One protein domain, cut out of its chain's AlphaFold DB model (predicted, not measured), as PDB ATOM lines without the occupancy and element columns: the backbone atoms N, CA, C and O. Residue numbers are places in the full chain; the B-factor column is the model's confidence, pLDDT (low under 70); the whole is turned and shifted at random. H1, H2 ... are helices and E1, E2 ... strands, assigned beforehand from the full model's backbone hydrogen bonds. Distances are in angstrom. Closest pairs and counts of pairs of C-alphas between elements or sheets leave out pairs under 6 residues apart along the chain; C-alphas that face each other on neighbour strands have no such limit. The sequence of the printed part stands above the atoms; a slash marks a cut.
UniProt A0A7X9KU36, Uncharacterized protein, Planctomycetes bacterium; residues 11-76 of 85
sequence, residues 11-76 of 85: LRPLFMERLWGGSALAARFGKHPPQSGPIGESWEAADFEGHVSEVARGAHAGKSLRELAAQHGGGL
ATOM      1  N   LEU A  11     147.389 134.747 360.650       96.88
ATOM      2  CA  LEU A  11     148.084 133.479 360.843       96.88
ATOM      3  C   LEU A  11     148.552 133.323 362.292       96.88
ATOM      4  O   LEU A  11     148.858 134.304 362.972       96.88
ATOM      5  N   ARG A  12     148.590 132.080 362.774       96.56
ATOM      6  CA  ARG A  12     149.261 131.730 364.026       96.56
ATOM      7  C   ARG A  12     150.776 131.746 363.781       96.56
ATOM      8  O   ARG A  12     151.225 131.058 362.860       96.56
ATOM      9  N   PRO A  13     151.556 132.497 364.576       95.56
ATOM     10  CA  PRO A  13     153.002 132.483 364.446       95.56
ATOM     11  C   PRO A  13     153.559 131.125 364.874       95.56
ATOM     12  O   PRO A  13     153.084 130.526 365.842       95.56
ATOM     13  N   LEU A  14     154.587 130.665 364.168       95.94
ATOM     14  CA  LEU A  14     155.402 129.531 364.587       95.94
ATOM     15  C   LEU A  14     156.625 130.072 365.325       95.94
ATOM     16  O   LEU A  14     157.336 130.938 364.814       95.94
ATOM     17  N   PHE A  15     156.859 129.583 366.536       95.50
ATOM     18  CA  PHE A  15     158.001 129.991 367.344       95.50
ATOM     19  C   PHE A  15     159.114 128.962 367.223       95.50
ATOM     20  O   PHE A  15     158.871 127.773 367.423       95.50
ATOM     21  N   MET A  16     160.319 129.430 366.901       94.81
ATOM     22  CA  MET A  16     161.472 128.562 366.681       94.81
ATOM     23  C   MET A  16     162.537 128.793 367.747       94.81
ATOM     24  O   MET A  16     163.047 129.908 367.919       94.81
ATOM     25  N   GLU A  17     162.908 127.714 368.430       95.00
ATOM     26  CA  GLU A  17     164.063 127.694 369.320       95.00
ATOM     27  C   GLU A  17     165.365 127.865 368.536       95.00
ATOM     28  O   GLU A  17     165.578 127.240 367.494       95.00
ATOM     29  N   ARG A  18     166.255 128.718 369.050       94.94
ATOM     30  CA  ARG A  18     167.579 128.981 368.475       94.94
ATOM     31  C   ARG A  18     168.587 129.220 369.594       94.94
ATOM     32  O   ARG A  18     168.241 129.813 370.608       94.94
ATOM     33  N   LEU A  19     169.859 128.859 369.379       95.75
ATOM     34  CA  LEU A  19     170.934 129.141 370.351       95.75
ATOM     35  C   LEU A  19     171.033 130.629 370.718       95.75
ATOM     36  O   LEU A  19     171.376 130.970 371.842       95.75
ATOM     37  N   TRP A  20     170.738 131.507 369.764       95.00
ATOM     38  CA  TRP A  20     170.751 132.959 369.932       95.00
ATOM     39  C   TRP A  20     169.401 133.530 370.402       95.00
ATOM     40  O   TRP A  20     169.221 134.746 370.439       95.00
ATOM     41  N   GLY A  21     168.438 132.666 370.730       95.38
ATOM     42  CA  GLY A  21     167.121 133.060 371.209       95.38
ATOM     43  C   GLY A  21     167.112 133.598 372.639       95.38
ATOM     44  O   GLY A  21     168.117 133.594 373.348       95.38
ATOM     45  N   GLY A  22     165.949 134.078 373.078       94.00
ATOM     46  CA  GLY A  22     165.788 134.654 374.412       94.00
ATOM     47  C   GLY A  22     164.428 135.317 374.618       94.00
ATOM     48  O   GLY A  22     163.422 134.904 374.051       94.00
ATOM     49  N   SER A  23     164.383 136.373 375.434       93.12
ATOM     50  CA  SER A  23     163.131 137.033 375.844       93.12
ATOM     51  C   SER A  23     162.741 138.251 374.999       93.12
ATOM     52  O   SER A  23     161.716 138.878 375.262       93.12
ATOM     53  N   ALA A  24     163.528 138.607 373.977       94.56
ATOM     54  CA  ALA A  24     163.325 139.835 373.205       94.56
ATOM     55  C   ALA A  24     161.947 139.899 372.521       94.56
ATOM     56  O   ALA A  24     161.334 140.967 372.504       94.56
ATOM     57  N   LEU A  25     161.449 138.771 371.999       95.12
ATOM     58  CA  LEU A  25     160.131 138.686 371.360       95.12
ATOM     59  C   LEU A  25     158.993 138.958 372.355       95.12
ATOM     60  O   LEU A  25     158.059 139.693 372.036       95.12
ATOM     61  N   ALA A  26     159.107 138.441 373.580       92.62
ATOM     62  CA  ALA A  26     158.165 138.731 374.655       92.62
ATOM     63  C   ALA A  26     158.258 140.199 375.097       92.62
ATOM     64  O   ALA A  26     157.257 140.907 375.105       92.62
ATOM     65  N   ALA A  27     159.467 140.681 375.396       94.56
ATOM     66  CA  ALA A  27     159.685 142.012 375.960       94.56
ATOM     67  C   ALA A  27     159.312 143.158 375.006       94.56
ATOM     68  O   ALA A  27     158.855 144.204 375.459       94.56
ATOM     69  N   ARG A  28     159.522 142.988 373.694       96.62
ATOM     70  CA  ARG A  28     159.292 144.050 372.698       96.62
ATOM     71  C   ARG A  28     157.957 143.938 371.972       96.62
ATOM     72  O   ARG A  28     157.426 144.959 371.551       96.62
ATOM     73  N   PHE A  29     157.433 142.725 371.805       95.62
ATOM     74  CA  PHE A  29     156.249 142.474 370.975       95.62
ATOM     75  C   PHE A  29     155.120 141.749 371.717       95.62
ATOM     76  O   PHE A  29     154.114 141.420 371.096       95.62
ATOM     77  N   GLY A  30     155.271 141.470 373.019       94.75
ATOM     78  CA  GLY A  30     154.250 140.776 373.813       94.75
ATOM     79  C   GLY A  30     153.987 139.342 373.348       94.75
ATOM     80  O   GLY A  30     152.885 138.827 373.516       94.75
ATOM     81  N   LYS A  31     154.967 138.701 372.696       93.69
ATOM     82  CA  LYS A  31     154.823 137.337 372.181       93.69
ATOM     83  C   LYS A  31     155.187 136.319 373.251       93.69
ATOM     84  O   LYS A  31     156.329 136.266 373.699       93.69
ATOM     85  N   HIS A  32     154.212 135.496 373.616       89.00
ATOM     86  CA  HIS A  32     154.343 134.477 374.653       89.00
ATOM     87  C   HIS A  32     154.226 133.080 374.026       89.00
ATOM     88  O   HIS A  32     153.120 132.544 373.940       89.00
ATOM     89  N   PRO A  33     155.336 132.517 373.514       86.62
ATOM     90  CA  PRO A  33     155.357 131.156 372.994       86.62
ATOM     91  C   PRO A  33     154.926 130.155 374.079       86.62
ATOM     92  O   PRO A  33     155.289 130.328 375.242       86.62
ATOM     93  N   PRO A  34     154.180 129.095 373.723       81.38
ATOM     94  CA  PRO A  34     153.750 128.080 374.686       81.38
ATOM     95  C   PRO A  34     154.887 127.138 375.118       81.38
ATOM     96  O   PRO A  34     154.739 126.395 376.082       81.38
ATOM     97  N   GLN A  35     156.000 127.137 374.383       77.19
ATOM     98  CA  GLN A  35     157.143 126.247 374.574       77.19
ATOM     99  C   GLN A  35     158.163 126.862 375.541       77.19
ATOM    100  O   GLN A  35     158.380 128.076 375.540       77.19
ATOM    101  N   SER A  36     158.825 126.021 376.337       74.88
ATOM    102  CA  SER A  36     159.935 126.424 377.202       74.88
ATOM    103  C   SER A  36     161.270 126.297 376.460       74.88
ATOM    104  O   SER A  36     161.740 125.184 376.260       74.88
ATOM    105  N   GLY A  37     161.900 127.418 376.100       86.38
ATOM    106  CA  GLY A  37     163.206 127.428 375.432       86.38
ATOM    107  C   GLY A  37     163.608 128.823 374.933       86.38
ATOM    108  O   GLY A  37     162.782 129.743 374.941       86.38
ATOM    109  N   PRO A  38     164.873 129.033 374.519       93.44
ATOM    110  CA  PRO A  38     165.306 130.296 373.930       93.44
ATOM    111  C   PRO A  38     164.716 130.450 372.521       93.44
ATOM    112  O   PRO A  38     165.260 129.943 371.539       93.44
ATOM    113  N   ILE A  39     163.601 131.175 372.397       95.75
ATOM    114  CA  ILE A  39     163.004 131.467 371.087       95.75
ATOM    115  C   ILE A  39     163.805 132.569 370.395       95.75
ATOM    116  O   ILE A  39     163.926 133.685 370.911       95.75
ATOM    117  N   GLY A  40     164.362 132.249 369.227       95.62
ATOM    118  CA  GLY A  40     165.065 133.214 368.380       95.62
ATOM    119  C   GLY A  40     164.169 133.810 367.308       95.62
ATOM    120  O   GLY A  40     164.229 135.010 367.047       95.62
ATOM    121  N   GLU A  41     163.296 132.997 366.716       96.38
ATOM    122  CA  GLU A  41     162.496 133.413 365.565       96.38
ATOM    123  C   GLU A  41     161.000 133.280 365.842       96.38
ATOM    124  O   GLU A  41     160.540 132.367 366.528       96.38
ATOM    125  N   SER A  42     160.242 134.203 365.252       96.25
ATOM    126  CA  SER A  42     158.786 134.167 365.160       96.25
ATOM    127  C   SER A  42     158.437 134.208 363.679       96.25
ATOM    128  O   SER A  42     158.635 135.232 363.023       96.25
ATOM    129  N   TRP A  43     158.008 133.078 363.130       97.19
ATOM    130  CA  TRP A  43     157.633 132.949 361.727       97.19
ATOM    131  C   TRP A  43     156.141 133.239 361.588       97.19
ATOM    132  O   TRP A  43     155.299 132.447 362.006       97.19
ATOM    133  N   GLU A  44     155.814 134.398 361.020       95.50
ATOM    134  CA  GLU A  44     154.430 134.891 360.944       95.50
ATOM    135  C   GLU A  44     153.647 134.319 359.759       95.50
ATOM    136  O   GLU A  44     152.426 134.221 359.820       95.50
ATOM    137  N   ALA A  45     154.344 133.962 358.679       94.81
ATOM    138  CA  ALA A  45     153.773 133.381 357.472       94.81
ATOM    139  C   ALA A  45     154.763 132.368 356.893       94.81
ATOM    140  O   ALA A  45     155.727 132.742 356.225       94.81
ATOM    141  N   ALA A  46     154.541 131.093 357.192       96.38
ATOM    142  CA  ALA A  46     155.421 130.009 356.789       96.38
ATOM    143  C   ALA A  46     154.668 128.939 355.997       96.38
ATOM    144  O   ALA A  46     153.568 128.525 356.363       96.38
ATOM    145  N   ASP A  47     155.309 128.469 354.932       93.88
ATOM    146  CA  ASP A  47     154.985 127.226 354.236       93.88
ATOM    147  C   ASP A  47     156.298 126.506 353.896       93.88
ATOM    148  O   ASP A  47     156.687 126.367 352.739       93.88
ATOM    149  N   PHE A  48     157.042 126.119 354.934       94.12
ATOM    150  CA  PHE A  48     158.377 125.537 354.798       94.12
ATOM    151  C   PHE A  48     158.459 124.212 355.552       94.12
ATOM    152  O   PHE A  48     157.901 124.105 356.630       94.12
ATOM    153  N   GLU A  49     159.119 123.202 354.980       89.31
ATOM    154  CA  GLU A  49     159.455 121.884 355.563       89.31
ATOM    155  C   GLU A  49     158.950 121.608 356.999       89.31
ATOM    156  O   GLU A  49     159.622 121.890 357.991       89.31
ATOM    157  N   GLY A  50     157.737 121.050 357.121       91.69
ATOM    158  CA  GLY A  50     157.128 120.666 358.408       91.69
ATOM    159  C   GLY A  50     156.606 121.820 359.282       91.69
ATOM    160  O   GLY A  50     155.905 121.572 360.256       91.69
ATOM    161  N   HIS A  51     156.879 123.067 358.910       95.62
ATOM    162  CA  HIS A  51     156.508 124.304 359.594       95.62
ATOM    163  C   HIS A  51     155.587 125.135 358.695       95.62
ATOM    164  O   HIS A  51     156.023 125.974 357.900       95.62
ATOM    165  N   VAL A  52     154.285 124.884 358.813       97.31
ATOM    166  CA  VAL A  52     153.261 125.573 358.021       97.31
ATOM    167  C   VAL A  52     152.344 126.351 358.954       97.31
ATOM    168  O   VAL A  52     151.780 125.790 359.890       97.31
ATOM    169  N   SER A  53     152.202 127.652 358.711       97.19
ATOM    170  CA  SER A  53     151.321 128.513 359.496       97.19
ATOM    171  C   SER A  53     149.854 128.161 359.257       97.19
ATOM    172  O   SER A  53     149.432 127.901 358.128       97.19
ATOM    173  N   GLU A  54     149.055 128.224 360.316       97.88
ATOM    174  CA  GLU A  54     147.605 128.023 360.267       97.88
ATOM    175  C   GLU A  54     146.853 129.344 360.402       97.88
ATOM    176  O   GLU A  54     147.278 130.246 361.128       97.88
ATOM    177  N   VAL A  55     145.684 129.445 359.773       96.88
ATOM    178  CA  VAL A  55     144.791 130.590 359.960       96.88
ATOM    179  C   VAL A  55     144.200 130.572 361.371       96.88
ATOM    180  O   VAL A  55     143.583 129.601 361.809       96.88
ATOM    181  N   ALA A  56     144.353 131.684 362.084       96.75
ATOM    182  CA  ALA A  56     143.982 131.830 363.483       96.75
ATOM    183  C   ALA A  56     142.476 132.038 363.708       96.75
ATOM    184  O   ALA A  56     141.962 131.638 364.752       96.75
ATOM    185  N   ARG A  57     141.772 132.704 362.781       95.38
ATOM    186  CA  ARG A  57     140.337 133.028 362.909       95.38
ATOM    187  C   ARG A  57     139.672 133.294 361.555       95.38
ATOM    188  O   ARG A  57     140.352 133.578 360.574       95.38
ATOM    189  N   GLY A  58     138.340 133.276 361.542       92.56
ATOM    190  CA  GLY A  58     137.515 133.505 360.350       92.56
ATOM    191  C   GLY A  58     137.139 132.208 359.628       92.56
ATOM    192  O   GLY A  58     137.312 131.120 360.168       92.56
ATOM    193  N   ALA A  59     136.630 132.323 358.398       91.12
ATOM    194  CA  ALA A  59     136.077 131.196 357.631       91.12
ATOM    195  C   ALA A  59     137.094 130.087 357.302       91.12
ATOM    196  O   ALA A  59     136.715 128.949 357.040       91.12
ATOM    197  N   HIS A  60     138.386 130.416 357.325       92.69
ATOM    198  CA  HIS A  60     139.474 129.480 357.048       92.69
ATOM    199  C   HIS A  60     140.219 129.036 358.314       92.69
ATOM    200  O   HIS A  60     141.264 128.408 358.188       92.69
ATOM    201  N   ALA A  61     139.722 129.360 359.517       95.75
ATOM    202  CA  ALA A  61     140.388 129.018 360.773       95.75
ATOM    203  C   ALA A  61     140.729 127.521 360.859       95.75
ATOM    204  O   ALA A  61     139.905 126.669 360.531       95.75
ATOM    205  N   GLY A  62     141.951 127.216 361.295       97.12
ATOM    206  CA  GLY A  62     142.468 125.849 361.385       97.12
ATOM    207  C   GLY A  62     142.978 125.260 360.066       97.12
ATOM    208  O   GLY A  62     143.650 124.239 360.106       97.12
ATOM    209  N   LYS A  63     142.729 125.895 358.911       96.19
ATOM    210  CA  LYS A  63     143.405 125.516 357.663       96.19
ATOM    211  C   LYS A  63     144.837 126.041 357.659       96.19
ATOM    212  O   LYS A  63     145.094 127.183 358.053       96.19
ATOM    213  N   SER A  64     145.750 125.228 357.152       96.88
ATOM    214  CA  SER A  64     147.138 125.600 356.893       96.88
ATOM    215  C   SER A  64     147.272 126.470 355.639       96.88
ATOM    216  O   SER A  64     146.461 126.400 354.708       96.88
ATOM    217  N   LEU A  65     148.337 127.272 355.581       94.00
ATOM    218  CA  LEU A  65     148.659 128.081 354.405       94.00
ATOM    219  C   LEU A  65     148.839 127.207 353.153       94.00
ATOM    220  O   LEU A  65     148.353 127.568 352.083       94.00
ATOM    221  N   ARG A  66     149.436 126.017 353.308       94.88
ATOM    222  CA  ARG A  66     149.613 125.028 352.236       94.88
ATOM    223  C   ARG A  66     148.289 124.506 351.682       94.88
ATOM    224  O   ARG A  66     148.130 124.389 350.469       94.88
ATOM    225  N   GLU A  67     147.319 124.203 352.542       95.00
ATOM    226  CA  GLU A  67     145.993 123.766 352.086       95.00
ATOM    227  C   GLU A  67     145.282 124.870 351.309       95.00
ATOM    228  O   GLU A  67     144.684 124.606 350.266       95.00
ATOM    229  N   LEU A  68     145.368 126.117 351.783       92.69
ATOM    230  CA  LEU A  68     144.789 127.263 351.081       92.69
ATOM    231  C   LEU A  68     145.485 127.513 349.747       92.69
ATOM    232  O   LEU A  68     144.814 127.784 348.753       92.69
ATOM    233  N   ALA A  69     146.805 127.374 349.702       90.69
ATOM    234  CA  ALA A  69     147.584 127.463 348.479       90.69
ATOM    235  C   ALA A  69     147.159 126.416 347.448       90.69
ATOM    236  O   ALA A  69     146.893 126.766 346.299       90.69
ATOM    237  N   ALA A  70     147.021 125.155 347.861       91.44
ATOM    238  CA  ALA A  70     146.552 124.082 346.990       91.44
ATOM    239  C   ALA A  70     145.106 124.312 346.509       91.44
ATOM    240  O   ALA A  70     144.788 124.044 345.354       91.44
ATOM    241  N   GLN A  71     144.231 124.846 347.372       91.12
ATOM    242  CA  GLN A  71     142.820 125.109 347.052       91.12
ATOM    243  C   GLN A  71     142.613 126.339 346.161       91.12
ATOM    244  O   GLN A  71     141.631 126.412 345.419       91.12
ATOM    245  N   HIS A  72     143.474 127.350 346.274       87.56
ATOM    246  CA  HIS A  72     143.210 128.672 345.708       87.56
ATOM    247  C   HIS A  72     144.270 129.175 344.729       87.56
ATOM    248  O   HIS A  72     143.950 130.089 343.964       87.56
ATOM    249  N   GLY A  73     145.479 128.604 344.723       84.94
ATOM    250  CA  GLY A  73     146.560 128.902 343.781       84.94
ATOM    251  C   GLY A  73     146.783 130.401 343.570       84.94
ATOM    252  O   GLY A  73     146.942 131.166 344.520       84.94
ATOM    253  N   GLY A  74     146.718 130.844 342.310       83.31
ATOM    254  CA  GLY A  74     146.868 132.258 341.936       83.31
ATOM    255  C   GLY A  74     145.822 133.197 342.550       83.31
ATOM    256  O   GLY A  74     146.050 134.394 342.659       83.31
ATOM    257  N   GLY A  75     144.689 132.678 343.027       85.25
ATOM    258  CA  GLY A  75     143.729 133.474 343.784       85.25
ATOM    259  C   GLY A  75     144.120 133.711 345.249       85.25
ATOM    260  O   GLY A  75     143.378 134.418 345.921       85.25
ATOM    261  N   LEU A  76     145.187 133.083 345.756       86.62
ATOM    262  CA  LEU A  76     145.826 133.397 347.042       86.62
ATOM    263  C   LEU A  76     147.112 134.207 346.823       86.62
ATOM    264  O   LEU A  76     147.336 135.198 347.507       86.62
TER     265      LEU A  76
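What this domain is: This is residues 11 to 76 of the 85 residues of an uncharacterized protein of Planctomycetes bacterium (UniProt A0A7X9KU36). There is little regular structure here: a small two-stranded ribbon, E1 and E2, with the short helix H1 beside E2 at one end and, beyond a long looping stretch, helix H2 at the other end, where residues 70 to 75 stick out. The printed part has 66 residues, only 23 in named elements, in the order E1, H1, E2, H2; the class is mixed. It is loose, with a radius of gyration of the C-alphas of 13.6 A, and elongated, spanning 37 by 24 by 17 A.

Where its parts are: Find C-alpha 14 at (155.402, 129.531, 364.587), where E1, residues 14 to 17, begins. E2, residues 39 to 43, runs 10.9 A. H1 is residues 24 to 29. H2, residues 65 to 72, runs 10.3 A to C-alpha 72 at (143.210, 128.672, 345.708).

How they stand to each other: E1 and E2 are antiparallel at 155 degrees; look for N 14 and O 43, 2.9 A apart. The closest C-alphas of H1 and E2, Leu 25 and Ile 39, are 7.8 A apart. H2 is apart from E1 and H1. In both helices every O i to N i+4 pair is within hydrogen-bond range.

The domain as a whole: The C-alphas of Leu 19 and Gly 75, the farthest apart, are 38.3 A apart. The link from E2 to H2 is long, 21 residues. The printed part has no cut, and no printed residue is under 70 in pLDDT.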